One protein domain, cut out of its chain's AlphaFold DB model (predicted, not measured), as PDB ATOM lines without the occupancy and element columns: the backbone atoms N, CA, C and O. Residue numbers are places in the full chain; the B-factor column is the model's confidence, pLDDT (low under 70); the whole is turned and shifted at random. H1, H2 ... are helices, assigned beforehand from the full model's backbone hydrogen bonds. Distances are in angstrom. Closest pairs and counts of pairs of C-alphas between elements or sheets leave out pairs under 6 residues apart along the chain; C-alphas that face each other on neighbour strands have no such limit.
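AT A GLANCE: This is residues 148 to 219 of the 246 residues of the protein "Hypothetical protein" of Emiliania huxleyi (UniProt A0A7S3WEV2). One longer helix, H7, rises from a cluster of six short helices; its residues 205 to 210 pack on the cluster, while residues 214 to 219 stick out. In the cluster H1 and H4 run side by side near the middle, H5 crosses H1, H2 packs on H5, and H3 and H6 lie at opposite ends. The printed part has 72 residues with seven named helices, H1 to H7 in order along the chain, and no named strand; the class is all helix. It is compact, with a radius of gyration of the C-alphas of 11.5 A and spans of 32 by 27 by 16 A.

IN THESE COORDINATES: H7, residues 204 to 219, is the longest helix at 23.1 A, from C-alpha 204 at (-40.751, -43.848, 12.512) to C-alpha 219 at (-40.793, -25.870, 27.043). H5, residues 182 to 190, is 12.2 A long, and H4, residues 169 to 176, is 10.8 A. H1, residues 148 to 153, begins with C-alpha 148 at (-26.518, -36.879, 13.742). H2 is residues 156 to 159, H3 residues 161 to 167 and H6 residues 197 to 202.

HOW THE PARTS SIT: H7 touches H1 with residues 205 to 210 alone; the closest C-alphas, of Ala 153 and Ser 206, are 4.3 A apart. The two run opposite ways at a steep tilt of 69 degrees, only just short of about perpendicular. H7 touches H5 with residues 206 to 210 alone, closest at the C-alphas of Val 189 and Cys 207, 6.2 A apart. H7 and H4 only just touch, with 3 pairs of C-alphas within 8 A, the closest those of Ala 175 and Ser 205, 5.7 A. H1, the hub, touches H3, H4, H5 and H7. H1 and H4 run the same way at a shallow tilt of 13 degrees, with the C-alphas of Ala 149 and Ala 171 closest at 5.3 A. H1 and H5 are about perpendicular at 76 degrees, closest at the C-alphas of Ala 153 and Ala 186, 5.7 A. H1 and H3 only just touch, with 3 pairs within 8 A, the closest C-alphas being those of Cys 148 and Thr 167, 7.6 A. H2 touches H5, closest at the C-alphas of Asp 158 and Gly 182, 6.4 A. H6 is close to but not clearly touching H7, with the C-alphas of Leu 200 and Cys 207 closest at 6.1 A; H6 and H1 are apart. The helix packing is mostly crossed, but only just: 2 of 6 touching pairs with a tilt are shallow. In H1, H4, H5 and H6 every O i to N i+4 pair is within hydrogen-bond range; H3 has 2 of 3 and H7 11 of 12, and H2 is too short for such a pair.

THE WHOLE: The two C-alphas farthest apart, of Ala 162 and Thr 219, are 35.4 A apart. The printed part has no cut and no long link; H5 to H6 is short and the other links are tight. The mean pLDDT of the printed part is 88.4, and residues 217 to 219 are under 70.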
ATOM      1  N   CYS A 148     -26.366 -35.685  14.572       95.50
ATOM      2  CA  CYS A 148     -26.518 -36.879  13.742       95.50
ATOM      3  C   CYS A 148     -27.980 -37.316  13.558       95.50
ATOM      4  O   CYS A 148     -28.367 -37.678  12.450       95.50
ATOM      5  N   ALA A 149     -28.806 -37.229  14.606       92.31
ATOM      6  CA  ALA A 149     -30.230 -37.555  14.523       92.31
ATOM      7  C   ALA A 149     -31.003 -36.597  13.597       92.31
ATOM      8  O   ALA A 149     -31.827 -37.042  12.801       92.31
ATOM      9  N   ALA A 150     -30.710 -35.296  13.667       91.75
ATOM     10  CA  ALA A 150     -31.354 -34.286  12.832       91.75
ATOM     11  C   ALA A 150     -30.951 -34.433  11.359       91.75
ATOM     12  O   ALA A 150     -31.805 -34.393  10.480       91.75
ATOM     13  N   TRP A 151     -29.665 -34.657  11.088       93.94
ATOM     14  CA  TRP A 151     -29.162 -34.906   9.736       93.94
ATOM     15  C   TRP A 151     -29.735 -36.189   9.134       93.94
ATOM     16  O   TRP A 151     -30.159 -36.197   7.981       93.94
ATOM     17  N   ALA A 152     -29.814 -37.266   9.918       92.69
ATOM     18  CA  ALA A 152     -30.431 -38.507   9.465       92.69
ATOM     19  C   ALA A 152     -31.915 -38.312   9.107       92.69
ATOM     20  O   ALA A 152     -32.326 -38.703   8.017       92.69
ATOM     21  N   ALA A 153     -32.678 -37.614   9.955       89.88
ATOM     22  CA  ALA A 153     -34.076 -37.259   9.687       89.88
ATOM     23  C   ALA A 153     -34.252 -36.293   8.498       89.88
ATOM     24  O   ALA A 153     -35.327 -36.230   7.910       89.88
ATOM     25  N   ALA A 154     -33.208 -35.542   8.136       89.25
ATOM     26  CA  ALA A 154     -33.183 -34.689   6.950       89.25
ATOM     27  C   ALA A 154     -32.823 -35.449   5.656       89.25
ATOM     28  O   ALA A 154     -32.777 -34.836   4.590       89.25
ATOM     29  N   GLY A 155     -32.563 -36.759   5.728       89.56
ATOM     30  CA  GLY A 155     -32.177 -37.570   4.570       89.56
ATOM     31  C   GLY A 155     -30.694 -37.467   4.199       89.56
ATOM     32  O   GLY A 155     -30.289 -37.865   3.104       89.56
ATOM     33  N   ASP A 156     -29.839 -36.970   5.098       92.88
ATOM     34  CA  ASP A 156     -28.392 -36.904   4.841       92.88
ATOM     35  C   ASP A 156     -27.748 -38.290   4.725       92.88
ATOM     36  O   ASP A 156     -26.659 -38.429   4.169       92.88
ATOM     37  N   CYS A 157     -28.405 -39.332   5.232       91.69
ATOM     38  CA  CYS A 157     -27.949 -40.709   5.071       91.69
ATOM     39  C   CYS A 157     -27.937 -41.158   3.606       91.69
ATOM     40  O   CYS A 157     -27.071 -41.951   3.241       91.69
ATOM     41  N   ASP A 158     -28.818 -40.588   2.779       88.00
ATOM     42  CA  ASP A 158     -28.905 -40.873   1.346       88.00
ATOM     43  C   ASP A 158     -28.037 -39.899   0.541       88.00
ATOM     44  O   ASP A 158     -27.292 -40.287  -0.357       88.00
ATOM     45  N   THR A 159     -28.084 -38.611   0.890       88.62
ATOM     46  CA  THR A 159     -27.428 -37.549   0.107       88.62
ATOM     47  C   THR A 159     -25.963 -37.311   0.490       88.62
ATOM     48  O   THR A 159     -25.179 -36.816  -0.323       88.62
ATOM     49  N   ARG A 160     -25.558 -37.675   1.716       92.00
ATOM     50  CA  ARG A 160     -24.200 -37.507   2.275       92.00
ATOM     51  C   ARG A 160     -23.685 -38.793   2.929       92.00
ATOM     52  O   ARG A 160     -22.952 -38.750   3.925       92.00
ATOM     53  N   GLU A 161     -24.014 -39.935   2.331       90.56
ATOM     54  CA  GLU A 161     -23.779 -41.284   2.863       90.56
ATOM     55  C   GLU A 161     -22.363 -41.489   3.434       90.56
ATOM     56  O   GLU A 161     -22.203 -41.917   4.574       90.56
ATOM     57  N   ALA A 162     -21.308 -41.150   2.686       93.44
ATOM     58  CA  ALA A 162     -19.928 -41.417   3.110       93.44
ATOM     59  C   ALA A 162     -19.490 -40.618   4.353       93.44
ATOM     60  O   ALA A 162     -18.634 -41.068   5.124       93.44
ATOM     61  N   PHE A 163     -20.033 -39.412   4.542       95.56
ATOM     62  CA  PHE A 163     -19.823 -38.634   5.763       95.56
ATOM     63  C   PHE A 163     -20.656 -39.228   6.894       95.56
ATOM     64  O   PHE A 163     -20.125 -39.553   7.959       95.56
ATOM     65  N   MET A 164     -21.943 -39.441   6.630       95.06
ATOM     66  CA  MET A 164     -22.873 -39.907   7.640       95.06
ATOM     67  C   MET A 164     -22.519 -41.305   8.157       95.06
ATOM     68  O   MET A 164     -22.552 -41.531   9.356       95.06
ATOM     69  N   ARG A 165     -22.033 -42.226   7.319       91.44
ATOM     70  CA  ARG A 165     -21.558 -43.546   7.772       91.44
ATOM     71  C   ARG A 165     -20.348 -43.483   8.705       91.44
ATOM     72  O   ARG A 165     -20.197 -44.375   9.534       91.44
ATOM     73  N   ARG A 166     -19.475 -42.480   8.564       92.75
ATOM     74  CA  ARG A 166     -18.253 -42.338   9.381       92.75
ATOM     75  C   ARG A 166     -18.472 -41.530  10.658       92.75
ATOM     76  O   ARG A 166     -17.735 -41.734  11.627       92.75
ATOM     77  N   THR A 167     -19.440 -40.616  10.646       95.88
ATOM     78  CA  THR A 167     -19.713 -39.685  11.752       95.88
ATOM     79  C   THR A 167     -20.991 -40.037  12.510       95.88
ATOM     80  O   THR A 167     -21.021 -39.929  13.728       95.88
ATOM     81  N   CYS A 168     -22.019 -40.489  11.800       96.12
ATOM     82  CA  CYS A 168     -23.406 -40.648  12.249       96.12
ATOM     83  C   CYS A 168     -23.946 -42.050  11.931       96.12
ATOM     84  O   CYS A 168     -25.050 -42.241  11.414       96.12
ATOM     85  N   ALA A 169     -23.093 -43.040  12.173       93.25
ATOM     86  CA  ALA A 169     -23.309 -44.434  11.843       93.25
ATOM     87  C   ALA A 169     -24.620 -44.989  12.423       93.25
ATOM     88  O   ALA A 169     -25.372 -45.645  11.695       93.25
ATOM     89  N   THR A 170     -24.886 -44.722  13.703       92.25
ATOM     90  CA  THR A 170     -26.072 -45.212  14.416       92.25
ATOM     91  C   THR A 170     -27.322 -44.463  13.967       92.25
ATOM     92  O   THR A 170     -28.357 -45.091  13.741       92.25
ATOM     93  N   ALA A 171     -27.237 -43.141  13.788       93.00
ATOM     94  CA  ALA A 171     -28.361 -42.347  13.300       93.00
ATOM     95  C   ALA A 171     -28.833 -42.813  11.917       93.00
ATOM     96  O   ALA A 171     -30.034 -42.956  11.705       93.00
ATOM     97  N   CYS A 172     -27.909 -43.135  11.007       91.31
ATOM     98  CA  CYS A 172     -28.294 -43.658   9.698       91.31
ATOM     99  C   CYS A 172     -28.822 -45.080   9.716       91.31
ATOM    100  O   CYS A 172     -29.693 -45.393   8.923       91.31
ATOM    101  N   GLU A 173     -28.341 -45.940  10.610       88.31
ATOM    102  CA  GLU A 173     -28.928 -47.276  10.760       88.31
ATOM    103  C   GLU A 173     -30.402 -47.179  11.168       88.31
ATOM    104  O   GLU A 173     -31.240 -47.836  10.569       88.31
ATOM    105  N   ARG A 174     -30.725 -46.264  12.088       87.75
ATOM    106  CA  ARG A 174     -32.112 -45.994  12.495       87.75
ATOM    107  C   ARG A 174     -32.954 -45.368  11.385       87.75
ATOM    108  O   ARG A 174     -34.125 -45.700  11.284       87.75
ATOM    109  N   ALA A 175     -32.377 -44.476  10.578       84.94
ATOM    110  CA  ALA A 175     -33.072 -43.882   9.435       84.94
ATOM    111  C   ALA A 175     -33.356 -44.903   8.325       84.94
ATOM    112  O   ALA A 175     -34.377 -44.812   7.658       84.94
ATOM    113  N   LEU A 176     -32.485 -45.901   8.153       77.38
ATOM    114  CA  LEU A 176     -32.690 -46.995   7.201       77.38
ATOM    115  C   LEU A 176     -33.769 -47.997   7.646       77.38
ATOM    116  O   LEU A 176     -34.244 -48.762   6.812       77.38
ATOM    117  N   ASP A 177     -34.171 -47.989   8.923       79.81
ATOM    118  CA  ASP A 177     -35.339 -48.749   9.392       79.81
ATOM    119  C   ASP A 177     -36.671 -48.108   8.944       79.81
ATOM    120  O   ASP A 177     -37.732 -48.728   9.084       79.81
ATOM    121  N   ASP A 178     -36.647 -46.880   8.408       83.44
ATOM    122  CA  ASP A 178     -37.824 -46.254   7.809       83.44
ATOM    123  C   ASP A 178     -38.153 -46.922   6.455       83.44
ATOM    124  O   ASP A 178     -37.286 -47.167   5.617       83.44
ATOM    125  N   GLN A 179     -39.436 -47.200   6.206       85.44
ATOM    126  CA  GLN A 179     -39.899 -47.976   5.044       85.44
ATOM    127  C   GLN A 179     -39.726 -47.249   3.706       85.44
ATOM    128  O   GLN A 179     -39.737 -47.894   2.658       85.44
ATOM    129  N   LEU A 180     -39.637 -45.917   3.731       82.56
ATOM    130  CA  LEU A 180     -39.611 -45.085   2.531       82.56
ATOM    131  C   LEU A 180     -38.217 -44.545   2.193       82.56
ATOM    132  O   LEU A 180     -38.089 -43.972   1.125       82.56
ATOM    133  N   GLY A 181     -37.195 -44.754   3.034       81.50
ATOM    134  CA  GLY A 181     -35.885 -44.102   2.889       81.50
ATOM    135  C   GLY A 181     -35.824 -42.724   3.561       81.50
ATOM    136  O   GLY A 181     -36.851 -42.128   3.900       81.50
ATOM    137  N   GLY A 182     -34.613 -42.214   3.801       83.62
ATOM    138  CA  GLY A 182     -34.403 -40.998   4.592       83.62
ATOM    139  C   GLY A 182     -34.919 -39.736   3.899       83.62
ATOM    140  O   GLY A 182     -35.566 -38.903   4.532       83.62
ATOM    141  N   ALA A 183     -34.676 -39.592   2.595       84.94
ATOM    142  CA  ALA A 183     -35.117 -38.440   1.808       84.94
ATOM    143  C   ALA A 183     -36.652 -38.353   1.687       84.94
ATOM    144  O   ALA A 183     -37.234 -37.280   1.887       84.94
ATOM    145  N   GLU A 184     -37.329 -39.469   1.403       89.88
ATOM    146  CA  GLU A 184     -38.792 -39.523   1.380       89.88
ATOM    147  C   GLU A 184     -39.385 -39.206   2.756       89.88
ATOM    148  O   GLU A 184     -40.357 -38.446   2.860       89.88
ATOM    149  N   CYS A 185     -38.784 -39.739   3.820       91.06
ATOM    150  CA  CYS A 185     -39.225 -39.476   5.181       91.06
ATOM    151  C   CYS A 185     -38.980 -38.033   5.628       91.06
ATOM    152  O   CYS A 185     -39.856 -37.448   6.271       91.06
ATOM    153  N   ALA A 186     -37.886 -37.404   5.197       90.19
ATOM    154  CA  ALA A 186     -37.651 -35.975   5.392       90.19
ATOM    155  C   ALA A 186     -38.745 -35.126   4.717       90.19
ATOM    156  O   ALA A 186     -39.273 -34.177   5.307       90.19
ATOM    157  N   ALA A 187     -39.149 -35.489   3.494       91.00
ATOM    158  CA  ALA A 187     -40.229 -34.805   2.785       91.00
ATOM    159  C   ALA A 187     -41.600 -35.010   3.457       91.00
ATOM    160  O   ALA A 187     -42.429 -34.094   3.466       91.00
ATOM    161  N   LEU A 188     -41.849 -36.193   4.026       92.94
ATOM    162  CA  LEU A 188     -43.059 -36.498   4.793       92.94
ATOM    163  C   LEU A 188     -43.125 -35.664   6.080       92.94
ATOM    164  O   LEU A 188     -44.151 -35.033   6.358       92.94
ATOM    165  N   VAL A 189     -42.019 -35.617   6.826       92.50
ATOM    166  CA  VAL A 189     -41.841 -34.781   8.022       92.50
ATOM    167  C   VAL A 189     -42.126 -33.314   7.705       92.50
ATOM    168  O   VAL A 189     -42.925 -32.684   8.399       92.50
ATOM    169  N   ALA A 190     -41.539 -32.774   6.632       91.00
ATOM    170  CA  ALA A 190     -41.708 -31.372   6.238       91.00
ATOM    171  C   ALA A 190     -43.168 -31.004   5.914       91.00
ATOM    172  O   ALA A 190     -43.576 -29.855   6.080       91.00
ATOM    173  N   LYS A 191     -43.975 -31.983   5.487       93.06
ATOM    174  CA  LYS A 191     -45.417 -31.825   5.236       93.06
ATOM    175  C   LYS A 191     -46.276 -31.971   6.500       93.06
ATOM    176  O   LYS A 191     -47.496 -31.878   6.406       93.06
ATOM    177  N   GLY A 192     -45.673 -32.224   7.664       91.31
ATOM    178  CA  GLY A 192     -46.388 -32.430   8.926       91.31
ATOM    179  C   GLY A 192     -47.137 -33.763   9.008       91.31
ATOM    180  O   GLY A 192     -48.005 -33.929   9.861       91.31
ATOM    181  N   ALA A 193     -46.814 -34.731   8.147       94.06
ATOM    182  CA  ALA A 193     -47.555 -35.990   8.051       94.06
ATOM    183  C   ALA A 193     -47.202 -37.015   9.151       94.06
ATOM    184  O   ALA A 193     -47.796 -38.093   9.199       94.06
ATOM    185  N   CYS A 194     -46.302 -36.673  10.079       92.75
ATOM    186  CA  CYS A 194     -45.966 -37.496  11.246       92.75
ATOM    187  C   CYS A 194     -47.113 -37.669  12.252       92.75
ATOM    188  O   CYS A 194     -47.057 -38.569  13.084       92.75
ATOM    189  N   SER A 195     -48.152 -36.833  12.179       89.75
ATOM    190  CA  SER A 195     -49.382 -36.979  12.972       89.75
ATOM    191  C   SER A 195     -50.299 -38.091  12.455       89.75
ATOM    192  O   SER A 195     -51.204 -38.531  13.161       89.75
ATOM    193  N   THR A 196     -50.080 -38.559  11.225       91.94
ATOM    194  CA  THR A 196     -50.867 -39.643  10.640       91.94
ATOM    195  C   THR A 196     -50.284 -40.995  11.039       91.94
ATOM    196  O   THR A 196     -49.066 -41.175  11.057       91.94
ATOM    197  N   ALA A 197     -51.149 -41.981  11.301       87.19
ATOM    198  CA  ALA A 197     -50.712 -43.344  11.612       87.19
ATOM    199  C   ALA A 197     -49.837 -43.940  10.492       87.19
ATOM    200  O   ALA A 197     -48.849 -44.611  10.773       87.19
ATOM    201  N   GLY A 198     -50.159 -43.635   9.228       91.44
ATOM    202  CA  GLY A 198     -49.373 -44.065   8.072       91.44
ATOM    203  C   GLY A 198     -47.997 -43.404   8.000       91.44
ATOM    204  O   GLY A 198     -47.006 -44.087   7.767       91.44
ATOM    205  N   GLY A 199     -47.914 -42.095   8.255       91.50
ATOM    206  CA  GLY A 199     -46.646 -41.368   8.242       91.50
ATOM    207  C   GLY A 199     -45.698 -41.806   9.355       91.50
ATOM    208  O   GLY A 199     -44.526 -42.062   9.094       91.50
ATOM    209  N   LEU A 200     -46.212 -41.980  10.576       91.81
ATOM    210  CA  LEU A 200     -45.415 -42.479  11.697       91.81
ATOM    211  C   LEU A 200     -44.969 -43.936  11.499       91.81
ATOM    212  O   LEU A 200     -43.859 -44.288  11.893       91.81
ATOM    213  N   ALA A 201     -45.808 -44.783  10.897       91.44
ATOM    214  CA  ALA A 201     -45.450 -46.170  10.606       91.44
ATOM    215  C   ALA A 201     -44.390 -46.280   9.498       91.44
ATOM    216  O   ALA A 201     -43.493 -47.114   9.592       91.44
ATOM    217  N   ALA A 202     -44.484 -45.436   8.468       92.12
ATOM    218  CA  ALA A 202     -43.554 -45.434   7.346       92.12
ATOM    219  C   ALA A 202     -42.202 -44.789   7.693       92.12
ATOM    220  O   ALA A 202     -41.175 -45.236   7.195       92.12
ATOM    221  N   CYS A 203     -42.202 -43.765   8.549       93.25
ATOM    222  CA  CYS A 203     -41.052 -42.898   8.815       93.25
ATOM    223  C   CYS A 203     -40.808 -42.714  10.315       93.25
ATOM    224  O   CYS A 203     -40.732 -41.592  10.825       93.25
ATOM    225  N   ARG A 204     -40.758 -43.830  11.046       92.81
ATOM    226  CA  ARG A 204     -40.751 -43.848  12.512       92.81
ATOM    227  C   ARG A 204     -39.605 -43.029  13.093       92.81
ATOM    228  O   ARG A 204     -39.838 -42.220  13.992       92.81
ATOM    229  N   SER A 205     -38.380 -43.250  12.629       89.75
ATOM    230  CA  SER A 205     -37.196 -42.606  13.203       89.75
ATOM    231  C   SER A 205     -37.167 -41.109  12.888       89.75
ATOM    232  O   SER A 205     -36.984 -40.298  13.801       89.75
ATOM    233  N   SER A 206     -37.466 -40.739  11.641       90.62
ATOM    234  CA  SER A 206     -37.544 -39.350  11.186       90.62
ATOM    235  C   SER A 206     -38.634 -38.568  11.931       90.62
ATOM    236  O   SER A 206     -38.392 -37.469  12.433       90.62
ATOM    237  N   CYS A 207     -39.816 -39.168  12.106       93.44
ATOM    238  CA  CYS A 207     -40.918 -38.541  12.831       93.44
ATOM    239  C   CYS A 207     -40.646 -38.373  14.329       93.44
ATOM    240  O   CYS A 207     -41.024 -37.350  14.898       93.44
ATOM    241  N   LEU A 208     -39.971 -39.328  14.976       91.88
ATOM    242  CA  LEU A 208     -39.612 -39.204  16.393       91.88
ATOM    243  C   LEU A 208     -38.687 -38.008  16.651       91.88
ATOM    244  O   LEU A 208     -38.897 -37.283  17.622       91.88
ATOM    245  N   VAL A 209     -37.703 -37.771  15.776       90.19
ATOM    246  CA  VAL A 209     -36.788 -36.622  15.895       90.19
ATOM    247  C   VAL A 209     -37.558 -35.303  15.801       90.19
ATOM    248  O   VAL A 209     -37.367 -34.415  16.632       90.19
ATOM    249  N   SER A 210     -38.471 -35.184  14.837       88.31
ATOM    250  CA  SER A 210     -39.258 -33.960  14.644       88.31
ATOM    251  C   SER A 210     -40.281 -33.714  15.748       88.31
ATOM    252  O   SER A 210     -40.448 -32.579  16.190       88.31
ATOM    253  N   LEU A 211     -40.944 -34.765  16.236       89.44
ATOM    254  CA  LEU A 211     -41.881 -34.652  17.355       89.44
ATOM    255  C   LEU A 211     -41.161 -34.263  18.650       89.44
ATOM    256  O   LEU A 211     -41.660 -33.421  19.393       89.44
ATOM    257  N   HIS A 212     -39.971 -34.818  18.896       87.25
ATOM    258  CA  HIS A 212     -39.160 -34.426  20.046       87.25
ATOM    259  C   HIS A 212     -38.738 -32.953  19.967       87.25
ATOM    260  O   HIS A 212     -38.878 -32.233  20.952       87.25
ATOM    261  N   ALA A 213     -38.307 -32.482  18.791       83.12
ATOM    262  CA  ALA A 213     -37.955 -31.079  18.584       83.12
ATOM    263  C   ALA A 213     -39.128 -30.130  18.905       83.12
ATOM    264  O   ALA A 213     -38.933 -29.136  19.607       83.12
ATOM    265  N   ASN A 214     -40.350 -30.471  18.477       81.81
ATOM    266  CA  ASN A 214     -41.548 -29.680  18.779       81.81
ATOM    267  C   ASN A 214     -41.827 -29.616  20.288       81.81
ATOM    268  O   ASN A 214     -42.003 -28.528  20.826       81.81
ATOM    269  N   LEU A 215     -41.760 -30.755  20.987       81.62
ATOM    270  CA  LEU A 215     -41.967 -30.807  22.439       81.62
ATOM    271  C   LEU A 215     -40.916 -29.998  23.208       81.62
ATOM    272  O   LEU A 215     -41.240 -29.318  24.179       81.62
ATOM    273  N   THR A 216     -39.653 -30.028  22.772       73.94
ATOM    274  CA  THR A 216     -38.605 -29.202  23.395       73.94
ATOM    275  C   THR A 216     -38.800 -27.710  23.117       73.94
ATOM    276  O   THR A 216     -38.493 -26.889  23.982       73.94
ATOM    277  N   SER A 217     -39.380 -27.352  21.966       60.00
ATOM    278  CA  SER A 217     -39.692 -25.963  21.618       60.00
ATOM    279  C   SER A 217     -40.859 -25.386  22.424       60.00
ATOM    280  O   SER A 217     -40.906 -24.174  22.594       60.00
ATOM    281  N   ASP A 218     -41.772 -26.212  22.941       56.62
ATOM    282  CA  ASP A 218     -42.884 -25.741  23.783       56.62
ATOM    283  C   ASP A 218     -42.445 -25.462  25.233       56.62
ATOM    284  O   ASP A 218     -43.066 -24.667  25.941       56.62
ATOM    285  N   THR A 219     -41.341 -26.071  25.683       53.38
ATOM    286  CA  THR A 219     -40.793 -25.870  27.043       53.38
ATOM    287  C   THR A 219     -39.937 -24.612  27.192       53.38
ATOM    288  O   THR A 219     -39.719 -24.135  28.306       53.38
TER     289      THR A 219